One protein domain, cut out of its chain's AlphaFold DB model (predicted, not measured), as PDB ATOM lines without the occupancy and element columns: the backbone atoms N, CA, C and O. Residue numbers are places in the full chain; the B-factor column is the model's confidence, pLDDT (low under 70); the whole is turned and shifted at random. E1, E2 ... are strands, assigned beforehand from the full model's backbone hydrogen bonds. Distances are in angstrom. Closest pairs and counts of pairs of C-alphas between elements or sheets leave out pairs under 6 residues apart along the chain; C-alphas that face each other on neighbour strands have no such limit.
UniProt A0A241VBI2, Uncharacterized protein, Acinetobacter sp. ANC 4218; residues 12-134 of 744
ATOM      1  N   VAL A  12     633.282 217.188 884.996       89.81
ATOM      2  CA  VAL A  12     632.830 216.667 886.291       89.81
ATOM      3  C   VAL A  12     633.933 216.862 887.315       89.81
ATOM      4  O   VAL A  12     634.993 216.248 887.222       89.81
ATOM      5  N   SER A  13     633.671 217.712 888.304       91.75
ATOM      6  CA  SER A  13     634.607 217.980 889.392       91.75
ATOM      7  C   SER A  13     634.007 217.655 890.751       91.75
ATOM      8  O   SER A  13     632.829 217.920 890.992       91.75
ATOM      9  N   VAL A  14     634.837 217.139 891.651       93.50
ATOM     10  CA  VAL A  14     634.487 216.864 893.047       93.50
ATOM     11  C   VAL A  14     635.298 217.759 893.959       93.50
ATOM     12  O   VAL A  14     636.523 217.760 893.885       93.50
ATOM     13  N   GLU A  15     634.616 218.486 894.834       94.62
ATOM     14  CA  GLU A  15     635.227 219.279 895.897       94.62
ATOM     15  C   GLU A  15     635.012 218.599 897.250       94.62
ATOM     16  O   GLU A  15     633.889 218.232 897.605       94.62
ATOM     17  N   VAL A  16     636.085 218.471 898.029       95.06
ATOM     18  CA  VAL A  16     636.023 217.972 899.405       95.06
ATOM     19  C   VAL A  16     635.818 219.148 900.362       95.06
ATOM     20  O   VAL A  16     636.744 219.916 900.633       95.06
ATOM     21  N   ILE A  17     634.617 219.293 900.918       93.75
ATOM     22  CA  ILE A  17     634.258 220.438 901.777       93.75
ATOM     23  C   ILE A  17     634.523 220.189 903.272       93.75
ATOM     24  O   ILE A  17     634.667 221.130 904.060       93.75
ATOM     25  N   ALA A  18     634.623 218.925 903.679       90.69
ATOM     26  CA  ALA A  18     634.966 218.488 905.032       90.69
ATOM     27  C   ALA A  18     635.599 217.087 904.995       90.69
ATOM     28  O   ALA A  18     635.409 216.360 904.028       90.69
ATOM     29  N   GLY A  19     636.336 216.722 906.046       89.81
ATOM     30  CA  GLY A  19     637.089 215.465 906.115       89.81
ATOM     31  C   GLY A  19     638.598 215.686 906.055       89.81
ATOM     32  O   GLY A  19     639.084 216.801 906.281       89.81
ATOM     33  N   ARG A  20     639.349 214.615 905.797       90.12
ATOM     34  CA  ARG A  20     640.817 214.635 905.818       90.12
ATOM     35  C   ARG A  20     641.391 215.335 904.593       90.12
ATOM     36  O   ARG A  20     642.410 216.010 904.717       90.12
ATOM     37  N   ASN A  21     640.702 215.237 903.461       90.31
ATOM     38  CA  ASN A  21     641.119 215.828 902.191       90.31
ATOM     39  C   ASN A  21     640.478 217.201 901.924       90.31
ATOM     40  O   ASN A  21     640.396 217.643 900.780       90.31
ATOM     41  N   LYS A  22     640.000 217.892 902.970       91.94
ATOM     42  CA  LYS A  22     639.302 219.180 902.842       91.94
ATOM     43  C   LYS A  22     640.089 220.187 901.991       91.94
ATOM     44  O   LYS A  22     641.257 220.460 902.256       91.94
ATOM     45  N   GLY A  23     639.400 220.801 901.031       90.44
ATOM     46  CA  GLY A  23     639.945 221.780 900.090       90.44
ATOM     47  C   GLY A  23     640.504 221.168 898.804       90.44
ATOM     48  O   GLY A  23     640.856 221.911 897.890       90.44
ATOM     49  N   GLN A  24     640.577 219.838 898.700       91.81
ATOM     50  CA  GLN A  24     640.971 219.165 897.467       91.81
ATOM     51  C   GLN A  24     639.848 219.230 896.424       91.81
ATOM     52  O   GLN A  24     638.674 219.028 896.744       91.81
ATOM     53  N   VAL A  25     640.228 219.475 895.167       91.88
ATOM     54  CA  VAL A  25     639.333 219.434 894.005       91.88
ATOM     55  C   VAL A  25     639.876 218.423 892.999       91.88
ATOM     56  O   VAL A  25     641.043 218.494 892.618       91.88
ATOM     57  N   LEU A  26     639.037 217.476 892.590       90.94
ATOM     58  CA  LEU A  26     639.364 216.407 891.647       90.94
ATOM     59  C   LEU A  26     638.592 216.609 890.344       90.94
ATOM     60  O   LEU A  26     637.388 216.843 890.395       90.94
ATOM     61  N   ASP A  27     639.255 216.485 889.193       90.44
ATOM     62  CA  ASP A  27     638.599 216.430 887.879       90.44
ATOM     63  C   ASP A  27     638.466 214.964 887.448       90.44
ATOM     64  O   ASP A  27     639.427 214.337 887.002       90.44
ATOM     65  N   LEU A  28     637.273 214.394 887.614       88.12
ATOM     66  CA  LEU A  28     637.038 212.963 887.403       88.12
ATOM     67  C   LEU A  28     636.906 212.575 885.922       88.12
ATOM     68  O   LEU A  28     636.758 211.390 885.616       88.12
ATOM     69  N   MET A  29     636.966 213.551 885.010       86.38
ATOM     70  CA  MET A  29     636.989 213.326 883.560       86.38
ATOM     71  C   MET A  29     638.411 213.176 883.014       86.38
ATOM     72  O   MET A  29     638.588 212.724 881.885       86.38
ATOM     73  N   GLN A  30     639.425 213.557 883.796       83.62
ATOM     74  CA  GLN A  30     640.828 213.452 883.411       83.62
ATOM     75  C   GLN A  30     641.515 212.329 884.172       83.62
ATOM     76  O   GLN A  30     641.257 212.105 885.359       83.62
ATOM     77  N   SER A  31     642.424 211.635 883.485       77.69
ATOM     78  CA  SER A  31     643.225 210.606 884.132       77.69
ATOM     79  C   SER A  31     644.123 211.246 885.190       77.69
ATOM     80  O   SER A  31     644.764 212.265 884.910       77.69
ATOM     81  N   PRO A  32     644.187 210.665 886.394       76.12
ATOM     82  CA  PRO A  32     645.042 211.180 887.446       76.12
ATOM     83  C   PRO A  32     646.520 211.149 887.018       76.12
ATOM     84  O   PRO A  32     646.948 210.244 886.290       76.12
ATOM     85  N   PRO A  33     647.332 212.120 887.471       67.50
ATOM     86  CA  PRO A  33     648.757 212.140 887.168       67.50
ATOM     87  C   PRO A  33     649.442 210.867 887.695       67.50
ATOM     88  O   PRO A  33     649.182 210.428 888.815       67.50
ATOM     89  N   ASN A  34     650.346 210.295 886.892       66.94
ATOM     90  CA  ASN A  34     651.161 209.107 887.202       66.94
ATOM     91  C   ASN A  34     650.418 207.755 887.284       66.94
ATOM     92  O   ASN A  34     650.925 206.837 887.925       66.94
ATOM     93  N   ASN A  35     649.260 207.583 886.631       65.19
ATOM     94  CA  ASN A  35     648.497 206.314 886.625       65.19
ATOM     95  C   ASN A  35     648.042 205.818 888.019       65.19
ATOM     96  O   ASN A  35     647.625 204.667 888.156       65.19
ATOM     97  N   MET A  36     648.098 206.661 889.053       68.44
ATOM     98  CA  MET A  36     647.618 206.325 890.398       68.44
ATOM     99  C   MET A  36     646.140 206.693 890.534       68.44
ATOM    100  O   MET A  36     645.776 207.770 890.077       68.44
ATOM    101  N   PRO A  37     645.285 205.870 891.165       75.75
ATOM    102  CA  PRO A  37     643.879 206.224 891.350       75.75
ATOM    103  C   PRO A  37     643.739 207.513 892.172       75.75
ATOM    104  O   PRO A  37     644.598 207.842 892.994       75.75
ATOM    105  N   TYR A  38     642.639 208.243 891.971       87.38
ATOM    106  CA  TYR A  38     642.262 209.310 892.897       87.38
ATOM    107  C   TYR A  38     642.044 208.715 894.290       87.38
ATOM    108  O   TYR A  38     641.469 207.639 894.394       87.38
ATOM    109  N   ILE A  39     642.496 209.392 895.348       89.62
ATOM    110  CA  ILE A  39     642.389 208.892 896.727       89.62
ATOM    111  C   ILE A  39     641.502 209.837 897.533       89.62
ATOM    112  O   ILE A  39     641.761 211.041 897.556       89.62
ATOM    113  N   LEU A  40     640.494 209.281 898.207       92.81
ATOM    114  CA  LEU A  40     639.651 209.953 899.200       92.81
ATOM    115  C   LEU A  40     639.511 209.082 900.460       92.81
ATOM    116  O   LEU A  40     639.905 207.916 900.485       92.81
ATOM    117  N   CYS A  41     638.947 209.642 901.522       93.19
ATOM    118  CA  CYS A  41     638.646 208.956 902.776       93.19
ATOM    119  C   CYS A  41     637.135 208.698 902.904       93.19
ATOM    120  O   CYS A  41     636.324 209.502 902.450       93.19
ATOM    121  N   GLU A  42     636.738 207.601 903.558       92.31
ATOM    122  CA  GLU A  42     635.321 207.203 903.712       92.31
ATOM    123  C   GLU A  42     634.429 208.250 904.414       92.31
ATOM    124  O   GLU A  42     633.204 208.217 904.326       92.31
ATOM    125  N   ASP A  43     635.024 209.194 905.139       92.50
ATOM    126  CA  ASP A  43     634.338 210.267 905.855       92.50
ATOM    127  C   ASP A  43     634.543 211.656 905.244       92.50
ATOM    128  O   ASP A  43     634.136 212.656 905.848       92.50
ATOM    129  N   ASP A  44     635.139 211.726 904.055       93.44
ATOM    130  CA  ASP A  44     635.173 212.954 903.279       93.44
ATOM    131  C   ASP A  44     633.759 213.330 902.819       93.44
ATOM    132  O   ASP A  44     632.958 212.521 902.341       93.44
ATOM    133  N   VAL A  45     633.448 214.609 902.973       93.75
ATOM    134  CA  VAL A  45     632.176 215.205 902.586       93.75
ATOM    135  C   VAL A  45     632.372 215.889 901.241       93.75
ATOM    136  O   VAL A  45     633.209 216.786 901.114       93.75
ATOM    137  N   LEU A  46     631.583 215.471 900.255       94.12
ATOM    138  CA  LEU A  46     631.814 215.784 898.848       94.12
ATOM    139  C   LEU A  46     630.698 216.646 898.270       94.12
ATOM    140  O   LEU A  46     629.523 216.409 898.547       94.12
ATOM    141  N   VAL A  47     631.081 217.592 897.417       94.06
ATOM    142  CA  VAL A  47     630.184 218.325 896.523       94.06
ATOM    143  C   VAL A  47     630.566 217.981 895.091       94.06
ATOM    144  O   VAL A  47     631.694 218.236 894.663       94.06
ATOM    145  N   PHE A  48     629.626 217.407 894.346       93.25
ATOM    146  CA  PHE A  48     629.816 217.108 892.929       93.25
ATOM    147  C   PHE A  48     629.305 218.277 892.101       93.25
ATOM    148  O   PHE A  48     628.196 218.762 892.326       93.25
ATOM    149  N   ARG A  49     630.097 218.702 891.119       93.12
ATOM    150  CA  ARG A  49     629.715 219.720 890.141       93.12
ATOM    151  C   ARG A  49     629.855 219.155 888.742       93.12
ATOM    152  O   ARG A  49     630.899 218.604 888.391       93.12
ATOM    153  N   VAL A  50     628.802 219.309 887.960       91.50
ATOM    154  CA  VAL A  50     628.721 218.866 886.575       91.50
ATOM    155  C   VAL A  50     628.426 220.086 885.714       91.50
ATOM    156  O   VAL A  50     627.470 220.811 885.973       91.50
ATOM    157  N   GLN A  51     629.251 220.306 884.698       90.00
ATOM    158  CA  GLN A  51     629.080 221.381 883.726       90.00
ATOM    159  C   GLN A  51     628.793 220.775 882.356       90.00
ATOM    160  O   GLN A  51     629.518 219.873 881.924       90.00
ATOM    161  N   THR A  52     627.745 221.249 881.682       87.75
ATOM    162  CA  THR A  52     627.324 220.763 880.358       87.75
ATOM    163  C   THR A  52     627.043 221.911 879.395       87.75
ATOM    164  O   THR A  52     626.691 223.017 879.797       87.75
ATOM    165  N   SER A  53     627.184 221.644 878.097       83.81
ATOM    166  CA  SER A  53     626.851 222.590 877.019       83.81
ATOM    167  C   SER A  53     625.355 222.651 876.693       83.81
ATOM    168  O   SER A  53     624.878 223.646 876.157       83.81
ATOM    169  N   GLU A  54     624.613 221.596 877.029       82.75
ATOM    170  CA  GLU A  54     623.168 221.464 876.826       82.75
ATOM    171  C   GLU A  54     622.462 221.307 878.174       82.75
ATOM    172  O   GLU A  54     623.063 220.803 879.130       82.75
ATOM    173  N   GLU A  55     621.183 221.679 878.230       83.12
ATOM    174  CA  GLU A  55     620.340 221.479 879.408       83.12
ATOM    175  C   GLU A  55     620.052 219.986 879.637       83.12
ATOM    176  O   GLU A  55     619.749 219.227 878.711       83.12
ATOM    177  N   ARG A  56     620.168 219.552 880.894       83.50
ATOM    178  CA  ARG A  56     620.051 218.162 881.345       83.50
ATOM    179  C   ARG A  56     619.266 218.098 882.669       83.50
ATOM    180  O   ARG A  56     619.866 217.952 883.732       83.50
ATOM    181  N   PRO A  57     617.926 218.189 882.637       75.81
ATOM    182  CA  PRO A  57     617.114 218.350 883.847       75.81
ATOM    183  C   PRO A  57     617.106 217.123 884.778       75.81
ATOM    184  O   PRO A  57     616.824 217.265 885.962       75.81
ATOM    185  N   ASN A  58     617.445 215.929 884.273       82.06
ATOM    186  CA  ASN A  58     617.349 214.661 885.008       82.06
ATOM    187  C   ASN A  58     618.721 214.016 885.277       82.06
ATOM    188  O   ASN A  58     618.874 212.791 885.198       82.06
ATOM    189  N   LEU A  59     619.740 214.824 885.576       87.00
ATOM    190  CA  LEU A  59     621.073 214.314 885.901       87.00
ATOM    191  C   LEU A  59     621.116 213.644 887.272       87.00
ATOM    192  O   LEU A  59     620.666 214.198 888.273       87.00
ATOM    193  N   HIS A  60     621.740 212.471 887.311       87.56
ATOM    194  CA  HIS A  60     621.951 211.688 888.522       87.56
ATOM    195  C   HIS A  60     623.391 211.192 888.605       87.56
ATOM    196  O   HIS A  60     623.992 210.793 887.602       87.56
ATOM    197  N   LEU A  61     623.933 211.207 889.820       88.25
ATOM    198  CA  LEU A  61     625.152 210.502 890.178       88.25
ATOM    199  C   LEU A  61     624.769 209.090 890.604       88.25
ATOM    200  O   LEU A  61     624.009 208.916 891.557       88.25
ATOM    201  N   ASN A  62     625.349 208.101 889.937       82.81
ATOM    202  CA  ASN A  62     625.152 206.705 890.272       82.81
ATOM    203  C   ASN A  62     626.405 206.133 890.916       82.81
ATOM    204  O   ASN A  62     627.498 206.198 890.346       82.81
ATOM    205  N   LEU A  63     626.196 205.520 892.076       79.50
ATOM    206  CA  LEU A  63     627.151 204.663 892.764       79.50
ATOM    207  C   LEU A  63     626.443 203.329 893.021       79.50
ATOM    208  O   LEU A  63     625.537 203.248 893.853       79.50
ATOM    209  N   HIS A  64     626.822 202.292 892.272       69.56
ATOM    210  CA  HIS A  64     626.149 200.985 892.276       69.56
ATOM    211  C   HIS A  64     624.627 201.091 892.018       69.56
ATOM    212  O   HIS A  64     624.231 201.485 890.922       69.56
ATOM    213  N   GLU A  65     623.776 200.734 892.990       63.28
ATOM    214  CA  GLU A  65     622.304 200.824 892.889       63.28
ATOM    215  C   GLU A  65     621.727 202.168 893.366       63.28
ATOM    216  O   GLU A  65     620.519 202.388 893.276       63.28
ATOM    217  N   THR A  66     622.562 203.072 893.884       70.19
ATOM    218  CA  THR A  66     622.099 204.350 894.444       70.19
ATOM    219  C   THR A  66     622.109 205.437 893.377       70.19
ATOM    220  O   THR A  66     623.149 205.689 892.769       70.19
ATOM    221  N   PHE A  67     620.970 206.111 893.205       74.50
ATOM    222  CA  PHE A  67     620.796 207.256 892.310       74.50
ATOM    223  C   PHE A  67     620.663 208.532 893.141       74.50
ATOM    224  O   PHE A  67     619.746 208.659 893.953       74.50
ATOM    225  N   ILE A  68     621.575 209.482 892.948       82.75
ATOM    226  CA  ILE A  68     621.581 210.748 893.683       82.75
ATOM    227  C   ILE A  68     621.306 211.885 892.696       82.75
ATOM    228  O   ILE A  68     622.118 212.093 891.792       82.75
ATOM    229  N   PRO A  69     620.185 212.615 892.834       83.25
ATOM    230  CA  PRO A  69     619.827 213.672 891.897       83.25
ATOM    231  C   PRO A  69     620.780 214.864 892.004       83.25
ATOM    232  O   PRO A  69     621.224 215.231 893.096       83.25
ATOM    233  N   PHE A  70     621.048 215.494 890.864       85.69
ATOM    234  CA  PHE A  70     621.650 216.820 890.805       85.69
ATOM    235  C   PHE A  70     620.576 217.908 890.776       85.69
ATOM    236  O   PHE A  70     619.487 217.717 890.240       85.69
ATOM    237  N   PHE A  71     620.925 219.086 891.288       83.94
ATOM    238  CA  PHE A  71     620.109 220.291 891.187       83.94
ATOM    239  C   PHE A  71     620.781 221.290 890.248       83.94
ATOM    240  O   PHE A  71     621.976 221.566 890.378       83.94
ATOM    241  N   GLN A  72     620.022 221.839 889.300       81.56
ATOM    242  CA  GLN A  72     620.506 222.912 888.434       81.56
ATOM    243  C   GLN A  72     620.714 224.183 889.258       81.56
ATOM    244  O   GLN A  72     619.819 224.606 889.989       81.56
ATOM    245  N   LYS A  73     621.900 224.783 889.150       79.69
ATOM    246  CA  LYS A  73     622.286 225.976 889.909       79.69
ATOM    247  C   LYS A  73     622.358 227.235 889.052       79.69
ATOM    248  O   LYS A  73     622.016 228.306 889.546       79.69
ATOM    249  N   SER A  74     622.796 227.122 887.801       74.00
ATOM    250  CA  SER A  74     622.855 228.254 886.872       74.00
ATOM    251  C   SER A  74     622.488 227.860 885.442       74.00
ATOM    252  O   SER A  74     622.660 226.710 885.028       74.00
ATOM    253  N   GLU A  75     621.951 228.838 884.712       72.50
ATOM    254  CA  GLU A  75     621.591 228.758 883.294       72.50
ATOM    255  C   GLU A  75     622.655 229.418 882.410       72.50
ATOM    256  O   GLU A  75     623.477 230.214 882.871       72.50
ATOM    257  N   LEU A  76     622.599 229.107 881.114       71.69
ATOM    258  CA  LEU A  76     623.533 229.607 880.115       71.69
ATOM    259  C   LEU A  76     623.428 231.140 879.977       71.69
ATOM    260  O   LEU A  76     622.389 231.674 879.590       71.69
ATOM    261  N   CYS A  77     624.517 231.859 880.253       68.81
ATOM    262  CA  CYS A  77     624.596 233.318 880.127       68.81
ATOM    263  C   CYS A  77     625.898 233.737 879.423       68.81
ATOM    264  O   CYS A  77     626.832 232.947 879.300       68.81
ATOM    265  N   LYS A  78     625.997 234.993 878.964       62.47
ATOM    266  CA  LYS A  78     627.186 235.511 878.254       62.47
ATOM    267  C   LYS A  78     628.493 235.352 879.050       62.47
ATOM    268  O   LYS A  78     629.534 235.158 878.433       62.47
ATOM    269  N   ASP A  79     628.417 235.368 880.384       68.06
ATOM    270  CA  ASP A  79     629.565 235.210 881.293       68.06
ATOM    271  C   ASP A  79     629.787 233.753 881.769       68.06
ATOM    272  O   ASP A  79     630.814 233.446 882.372       68.06
ATOM    273  N   GLN A  80     628.845 232.840 881.491       70.75
ATOM    274  CA  GLN A  80     628.914 231.405 881.806       70.75
ATOM    275  C   GLN A  80     628.288 230.588 880.658       70.75
ATOM    276  O   GLN A  80     627.079 230.342 880.662       70.75
ATOM    277  N   PRO A  81     629.084 230.152 879.663       81.19
ATOM    278  CA  PRO A  81     628.582 229.465 878.471       81.19
ATOM    279  C   PRO A  81     628.278 227.972 878.722       81.19
ATOM    280  O   PRO A  81     628.514 227.137 877.850       81.19
ATOM    281  N   TYR A  82     627.819 227.612 879.921       84.88
ATOM    282  CA  TYR A  82     627.518 226.240 880.330       84.88
ATOM    283  C   TYR A  82     626.395 226.212 881.376       84.88
ATOM    284  O   TYR A  82     626.228 227.160 882.140       84.88
ATOM    285  N   TYR A  83     625.660 225.103 881.434       86.12
ATOM    286  CA  TYR A  83     624.748 224.779 882.531       86.12
ATOM    287  C   TYR A  83     625.546 224.168 883.688       86.12
ATOM    288  O   TYR A  83     626.395 223.303 883.452       86.12
ATOM    289  N   GLU A  84     625.290 224.596 884.927       89.25
ATOM    290  CA  GLU A  84     625.924 224.033 886.126       89.25
ATOM    291  C   GLU A  84     624.913 223.267 886.981       89.25
ATOM    292  O   GLU A  84     623.882 223.799 887.402       89.25
ATOM    293  N   TYR A  85     625.262 222.025 887.294       91.25
ATOM    294  CA  TYR A  85     624.504 221.121 888.143       91.25
ATOM    295  C   TYR A  85     625.328 220.769 889.376       91.25
ATOM    296  O   TYR A  85     626.498 220.393 889.260       91.25
ATOM    297  N   ILE A  86     624.726 220.863 890.561       90.94
ATOM    298  CA  ILE A  86     625.386 220.557 891.831       90.94
ATOM    299  C   ILE A  86     624.628 219.468 892.586       90.94
ATOM    300  O   ILE A  86     623.405 219.500 892.710       90.94
ATOM    301  N   CYS A  87     625.379 218.507 893.113       90.44
ATOM    302  CA  CYS A  87     624.906 217.555 894.105       90.44
ATOM    303  C   CYS A  87     625.627 217.849 895.426       90.44
ATOM    304  O   CYS A  87     626.844 217.673 895.547       90.44
ATOM    305  N   GLU A  88     624.862 218.370 896.387       88.94
ATOM    306  CA  GLU A  88     625.338 218.723 897.723       88.94
ATOM    307  C   GLU A  88     625.034 217.603 898.731       88.94
ATOM    308  O   GLU A  88     624.007 216.920 898.633       88.94
ATOM    309  N   PRO A  89     625.897 217.415 899.741       89.12
ATOM    310  CA  PRO A  89     625.690 216.397 900.753       89.12
ATOM    311  C   PRO A  89     624.520 216.774 901.666       89.12
ATOM    312  O   PRO A  89     624.331 217.932 902.045       89.12
ATOM    313  N   LYS A  90     623.746 215.773 902.093       86.19
ATOM    314  CA  LYS A  90     622.630 215.986 903.024       86.19
ATOM    315  C   LYS A  90     623.154 216.385 904.405       86.19
ATOM    316  O   LYS A  90     624.108 215.797 904.915       86.19
ATOM    317  N   LYS A  91     622.500 217.351 905.052       84.44
ATOM    318  CA  LYS A  91     622.798 217.709 906.447       84.44
ATOM    319  C   LYS A  91     622.298 216.609 907.388       84.44
ATOM    320  O   LYS A  91     621.186 216.108 907.224       84.44
ATOM    321  N   ILE A  92     623.104 216.229 908.377       81.69
ATOM    322  CA  ILE A  92     622.694 215.259 909.398       81.69
ATOM    323  C   ILE A  92     621.663 215.933 910.315       81.69
ATOM    324  O   ILE A  92     621.892 217.046 910.798       81.69
ATOM    325  N   LYS A  93     620.521 215.271 910.557       74.94
ATOM    326  CA  LYS A  93     619.481 215.786 911.462       74.94
ATOM    327  C   LYS A  93     620.094 216.087 912.835       74.94
ATOM    328  O   LYS A  93     620.868 215.294 913.357       74.94
ATOM    329  N   ASN A  94     619.757 217.246 913.400       73.56
ATOM    330  CA  ASN A  94     620.249 217.721 914.701       73.56
ATOM    331  C   ASN A  94     621.781 217.870 914.816       73.56
ATOM    332  O   ASN A  94     622.319 217.889 915.920       73.56
ATOM    333  N   SER A  95     622.500 218.011 913.697       73.50
ATOM    334  CA  SER A  95     623.951 218.197 913.693       73.50
ATOM    335  C   SER A  95     624.384 219.290 912.714       73.50
ATOM    336  O   SER A  95     623.752 219.541 911.689       73.50
ATOM    337  N   TRP A  96     625.505 219.943 913.019       74.38
ATOM    338  CA  TRP A  96     626.183 220.872 912.106       74.38
ATOM    339  C   TRP A  96     626.991 220.152 911.016       74.38
ATOM    340  O   TRP A  96     627.597 220.802 910.171       74.38
ATOM    341  N   ARG A  97     627.026 218.814 911.046       83.12
ATOM    342  CA  ARG A  97     627.776 217.980 910.106       83.12
ATOM    343  C   ARG A  97     626.930 217.574 908.901       83.12
ATOM    344  O   ARG A  97     625.707 217.454 908.976       83.12
ATOM    345  N   TYR A  98     627.623 217.308 907.804       87.12
ATOM    346  CA  TYR A  98     627.065 216.766 906.573       87.12
ATOM    347  C   TYR A  98     627.341 215.263 906.480       87.12
ATOM    348  O   TYR A  98     628.299 214.764 907.072       87.12
ATOM    349  N   GLN A  99     626.486 214.547 905.755       86.12
ATOM    350  CA  GLN A  99     626.674 213.133 905.455       86.12
ATOM    351  C   GLN A  99     627.798 212.962 904.427       86.12
ATOM    352  O   GLN A  99     627.809 213.640 903.400       86.12
ATOM    353  N   ALA A 100     628.725 212.045 904.700       89.81
ATOM    354  CA  ALA A 100     629.725 211.614 903.728       89.81
ATOM    355  C   ALA A 100     629.108 210.579 902.775       89.81
ATOM    356  O   ALA A 100     628.421 209.660 903.228       89.81
ATOM    357  N   LEU A 101     629.350 210.731 901.468       88.50
ATOM    358  CA  LEU A 101     628.832 209.817 900.441       88.50
ATOM    359  C   LEU A 101     629.381 208.399 900.632       88.50
ATOM    360  O   LEU A 101     628.632 207.432 900.560       88.50
ATOM    361  N   PHE A 102     630.681 208.294 900.909       89.94
ATOM    362  CA  PHE A 102     631.382 207.023 901.073       89.94
ATOM    363  C   PHE A 102     631.399 206.525 902.521       89.94
ATOM    364  O   PHE A 102     632.237 205.703 902.882       89.94
ATOM    365  N   HIS A 103     630.487 207.009 903.368       87.31
ATOM    366  CA  HIS A 103     630.430 206.546 904.748       87.31
ATOM    367  C   HIS A 103     630.179 205.033 904.787       87.31
ATOM    368  O   HIS A 103     629.169 204.565 904.265       87.31
ATOM    369  N   ASN A 104     631.084 204.292 905.436       85.62
ATOM    370  CA  ASN A 104     631.103 202.826 905.468       85.62
ATOM    371  C   ASN A 104     631.336 202.166 904.090       85.62
ATOM    372  O   ASN A 104     630.934 201.034 903.847       85.62
ATOM    373  N   PHE A 105     632.031 202.860 903.191       88.00
ATOM    374  CA  PHE A 105     632.514 202.323 901.927       88.00
ATOM    375  C   PHE A 105     634.029 202.520 901.843       88.00
ATOM    376  O   PHE A 105     634.528 203.627 902.021       88.00
ATOM    377  N   CYS A 106     634.769 201.462 901.519       90.50
ATOM    378  CA  CYS A 106     636.181 201.559 901.161       90.50
ATOM    379  C   CYS A 106     636.517 200.581 900.031       90.50
ATOM    380  O   CYS A 106     635.846 199.556 899.883       90.50
ATOM    381  N   GLY A 107     637.577 200.870 899.280       88.81
ATOM    382  CA  GLY A 107     637.925 200.164 898.046       88.81
ATOM    383  C   GLY A 107     637.770 201.061 896.821       88.81
ATOM    384  O   GLY A 107     637.863 202.281 896.940       88.81
ATOM    385  N   ILE A 108     637.558 200.481 895.642       87.81
ATOM    386  CA  ILE A 108     637.386 201.245 894.402       87.81
ATOM    387  C   ILE A 108     635.918 201.636 894.220       87.81
ATOM    388  O   ILE A 108     635.037 200.783 894.140       87.81
ATOM    389  N   ALA A 109     635.666 202.941 894.144       89.00
ATOM    390  CA  ALA A 109     634.386 203.520 893.777       89.00
ATOM    391  C   ALA A 109     634.354 203.828 892.276       89.00
ATOM    392  O   ALA A 109     635.114 204.669 891.786       89.00
ATOM    393  N   GLU A 110     633.427 203.189 891.566       87.38
ATOM    394  CA  GLU A 110     633.109 203.496 890.174       87.38
ATOM    395  C   GLU A 110     631.852 204.359 890.108       87.38
ATOM    396  O   GLU A 110     630.752 203.934 890.468       87.38
ATOM    397  N   LEU A 111     632.023 205.596 889.650       88.75
ATOM    398  CA  LEU A 111     630.947 206.571 889.559       88.75
ATOM    399  C   LEU A 111     630.504 206.742 888.110       88.75
ATOM    400  O   LEU A 111     631.323 206.801 887.188       88.75
ATOM    401  N   ILE A 112     629.195 206.862 887.914       88.12
ATOM    402  CA  ILE A 112     628.598 207.073 886.596       88.12
ATOM    403  C   ILE A 112     627.657 208.268 886.684       88.12
ATOM    404  O   ILE A 112     626.778 208.300 887.541       88.12
ATOM    405  N   ILE A 113     627.794 209.227 885.774       88.25
ATOM    406  CA  ILE A 113     626.777 210.259 885.578       88.25
ATOM    407  C   ILE A 113     625.760 209.745 884.569       88.25
ATOM    408  O   ILE A 113     626.126 209.360 883.456       88.25
ATOM    409  N   THR A 114     624.484 209.734 884.944       85.62
ATOM    410  CA  THR A 114     623.397 209.330 884.048       85.62
ATOM    411  C   THR A 114     622.364 210.418 883.869       85.62
ATOM    412  O   THR A 114     622.018 211.121 884.811       85.62
ATOM    413  N   ASP A 115     621.836 210.485 882.655       82.12
ATOM    414  CA  ASP A 115     620.694 211.307 882.269       82.12
ATOM    415  C   ASP A 115     619.567 210.357 881.845       82.12
ATOM    416  O   ASP A 115     619.754 209.569 880.905       82.12
ATOM    417  N   TYR A 116     618.439 210.371 882.560       74.19
ATOM    418  CA  TYR A 116     617.305 209.490 882.270       74.19
ATOM    419  C   TYR A 116     616.017 210.248 881.937       74.19
ATOM    420  O   TYR A 116     615.785 211.379 882.357       74.19
ATOM    421  N   LEU A 117     615.145 209.597 881.169       65.81
ATOM    422  CA  LEU A 117     613.778 210.047 880.930       65.81
ATOM    423  C   LEU A 117     612.831 209.286 881.861       65.81
ATOM    424  O   LEU A 117     612.803 208.057 881.809       65.81
ATOM    425  N   ASP A 118     612.084 209.999 882.702       62.03
ATOM    426  CA  ASP A 118     611.017 209.400 883.507       62.03
ATOM    427  C   ASP A 118     609.839 209.023 882.591       62.03
ATOM    428  O   ASP A 118     609.316 209.859 881.851       62.03
ATOM    429  N   LEU A 119     609.466 207.743 882.598       58.19
ATOM    430  CA  LEU A 119     608.361 207.174 881.822       58.19
ATOM    431  C   LEU A 119     607.147 206.832 882.711       58.19
ATOM    432  O   LEU A 119     606.156 206.296 882.209       58.19
ATOM    433  N   GLY A 120     607.202 207.139 884.014       45.88
ATOM    434  CA  GLY A 120     606.165 206.856 885.007       45.88
ATOM    435  C   GLY A 120     606.192 205.425 885.569       45.88
ATOM    436  O   GLY A 120     606.616 204.474 884.908       45.88
ATOM    437  N   PHE A 121     605.684 205.262 886.802       44.31
ATOM    438  CA  PHE A 121     605.682 204.013 887.596       44.31
ATOM    439  C   PHE A 121     607.064 203.353 887.715       44.31
ATOM    440  O   PHE A 121     607.252 202.241 887.212       44.31
ATOM    441  N   ASP A 122     608.017 204.047 888.348       48.75
ATOM    442  CA  ASP A 122     609.408 203.603 888.553       48.75
ATOM    443  C   ASP A 122     610.116 203.133 887.269       48.75
ATOM    444  O   ASP A 122     611.118 202.421 887.315       48.75
ATOM    445  N   ASN A 123     609.616 203.529 886.095       49.62
ATOM    446  CA  ASN A 123     610.256 203.238 884.824       49.62
ATOM    447  C   ASN A 123     611.020 204.471 884.366       49.62
ATOM    448  O   ASN A 123     610.441 205.534 884.165       49.62
ATOM    449  N   PHE A 124     612.309 204.291 884.120       57.84
ATOM    450  CA  PHE A 124     613.142 205.301 883.496       57.84
ATOM    451  C   PHE A 124     613.945 204.694 882.352       57.84
ATOM    452  O   PHE A 124     614.344 203.527 882.390       57.84
ATOM    453  N   GLU A 125     614.200 205.495 881.324       64.38
ATOM    454  CA  GLU A 125     615.108 205.134 880.242       64.38
ATOM    455  C   GLU A 125     616.398 205.944 880.358       64.38
ATOM    456  O   GLU A 125     616.374 207.171 880.291       64.38
ATOM    457  N   ILE A 126     617.535 205.259 880.530       69.31
ATOM    458  CA  ILE A 126     618.854 205.902 880.532       69.31
ATOM    459  C   ILE A 126     619.160 206.340 879.099       69.31
ATOM    460  O   ILE A 126     619.437 205.503 878.239       69.31
ATOM    461  N   LYS A 127     619.131 207.651 878.853       69.62
ATOM    462  CA  LYS A 127     619.494 208.232 877.558       69.62
ATOM    463  C   LYS A 127     621.000 208.240 877.369       69.62
ATOM    464  O   LYS A 127     621.483 207.879 876.302       69.62
ATOM    465  N   ASN A 128     621.727 208.657 878.406       73.62
ATOM    466  CA  ASN A 128     623.179 208.748 878.372       73.62
ATOM    467  C   ASN A 128     623.801 208.288 879.693       73.62
ATOM    468  O   ASN A 128     623.227 208.486 880.765       73.62
ATOM    469  N   ALA A 129     624.998 207.711 879.599       81.69
ATOM    470  CA  ALA A 129     625.816 207.316 880.737       81.69
ATOM    471  C   ALA A 129     627.272 207.712 880.477       81.69
ATOM    472  O   ALA A 129     627.837 207.359 879.441       81.69
ATOM    473  N   GLN A 130     627.869 208.431 881.423       84.38
ATOM    474  CA  GLN A 130     629.273 208.818 881.402       84.38
ATOM    475  C   GLN A 130     629.987 208.189 882.594       84.38
ATOM    476  O   GLN A 130     629.687 208.507 883.743       84.38
ATOM    477  N   TYR A 131     630.930 207.298 882.306       84.94
ATOM    478  CA  TYR A 131     631.785 206.682 883.314       84.94
ATOM    479  C   TYR A 131     632.882 207.666 883.722       84.94
ATOM    480  O   TYR A 131     633.484 208.316 882.861       84.94
ATOM    481  N   LEU A 132     633.106 207.783 885.027       87.88
ATOM    482  CA  LEU A 132     634.146 208.620 885.612       87.88
ATOM    483  C   LEU A 132     635.382 207.784 885.945       87.88
ATOM    484  O   LEU A 132     635.298 206.563 886.090       87.88
ATOM    485  N   HIS A 133     636.532 208.441 886.098       88.12
ATOM    486  CA  HIS A 133     637.722 207.760 886.595       88.12
ATOM    487  C   HIS A 133     637.491 207.209 888.016       88.12
ATOM    488  O   HIS A 133     636.936 207.923 888.859       88.12
ATOM    489  N   PRO A 134     637.920 205.962 888.293       87.19
ATOM    490  CA  PRO A 134     637.701 205.320 889.582       87.19
ATOM    491  C   PRO A 134     638.452 206.036 890.707       87.19
ATOM    492  O   PRO A 134     639.550 206.571 890.513       87.19
TER     493      PRO A 134
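AT A GLANCE: This is residues 12 to 134 of the 744 residues of an uncharacterized protein of Acinetobacter sp. ANC 4218 (UniProt A0A241VBI2). Two strongly twisted sheets of strands meet along one corner, where E6 of one runs on into E7 of the other; on the side away from this corner E3 and E9 stand between the sheets, making a loose, incomplete ring of strands rather than a closed barrel. The long hairpin E10 and E11 reaches away from this ring, with its turn at residues 121 to 122. The 123 printed residues hold no named helix and eleven strands, E1 to E11 in order along the chain; the class is all strand. One sheet has the order E2, E1, E4, E8, E7 and the other E6, E5, E10, E11, both antiparallel throughout. The whole is compact, with a radius of gyration of the C-alphas of 15.2 A and spans of 38 by 35 by 29 A.

IN THESE COORDINATES: E1, residues 12 to 18, begins at C-alpha 12 (632.830, 216.667, 886.291) and is 19.0 A long. E2 is residues 25 to 27 and E3 residues 38 to 41. E4, residues 45 to 52, measures 23.4 A. E5 is residues 59 to 63, E6 residues 66 to 69, E7 residues 71 to 74, E8 residues 83 to 87 and E9 residues 107 to 109. E10, residues 111 to 120, measures 25.2 A and bends by 58 degrees at residue 117. E11, residues 123 to 131, measures 21.9 A, bends by 65 degrees at residue 127 and ends at C-alpha 131 (631.785, 206.682, 883.314).

HOW THE PARTS SIT: In the five-stranded sheet the edge strands are E2 and E7. E1 and E2 form a hairpin, with N 26 and O 14 2.8 A apart. E1 and E4 have N 13 and O 49 at 2.9 A, within hydrogen-bond range. E4 and E8 have N 50 and O 85 at 2.9 A, and the hairpin E7 and E8 has N 73 and O 84 at 2.8 A. E6 runs on into E7 at 32 degrees. In the other sheet, the hairpin E5 and E6 has N 61 and O 68 at 2.8 A, E5 and E10 have N 62 and O 112 at 2.8 A, and the hairpin E10 and E11 has N 113 and O 130 at 2.9 A. The closest C-alphas of E6 and E8, Pro 69 and Cys 87, are 6.8 A apart. E3 and E9 pair with no named strand, but are near each other. E9 runs on into E10 at 48 degrees. E1 and E10 are apart.

THE WHOLE: The C-alphas farthest apart, of Asn 34 and Phe 121, are 45.8 A apart. The printed part has no cut. The link from E8 to E9, residues 88 to 106, is long. Mean pLDDT of the printed part is 82.0, with residues 33 to 36, 64 to 65, 77 to 79 and 117 to 127 under 70.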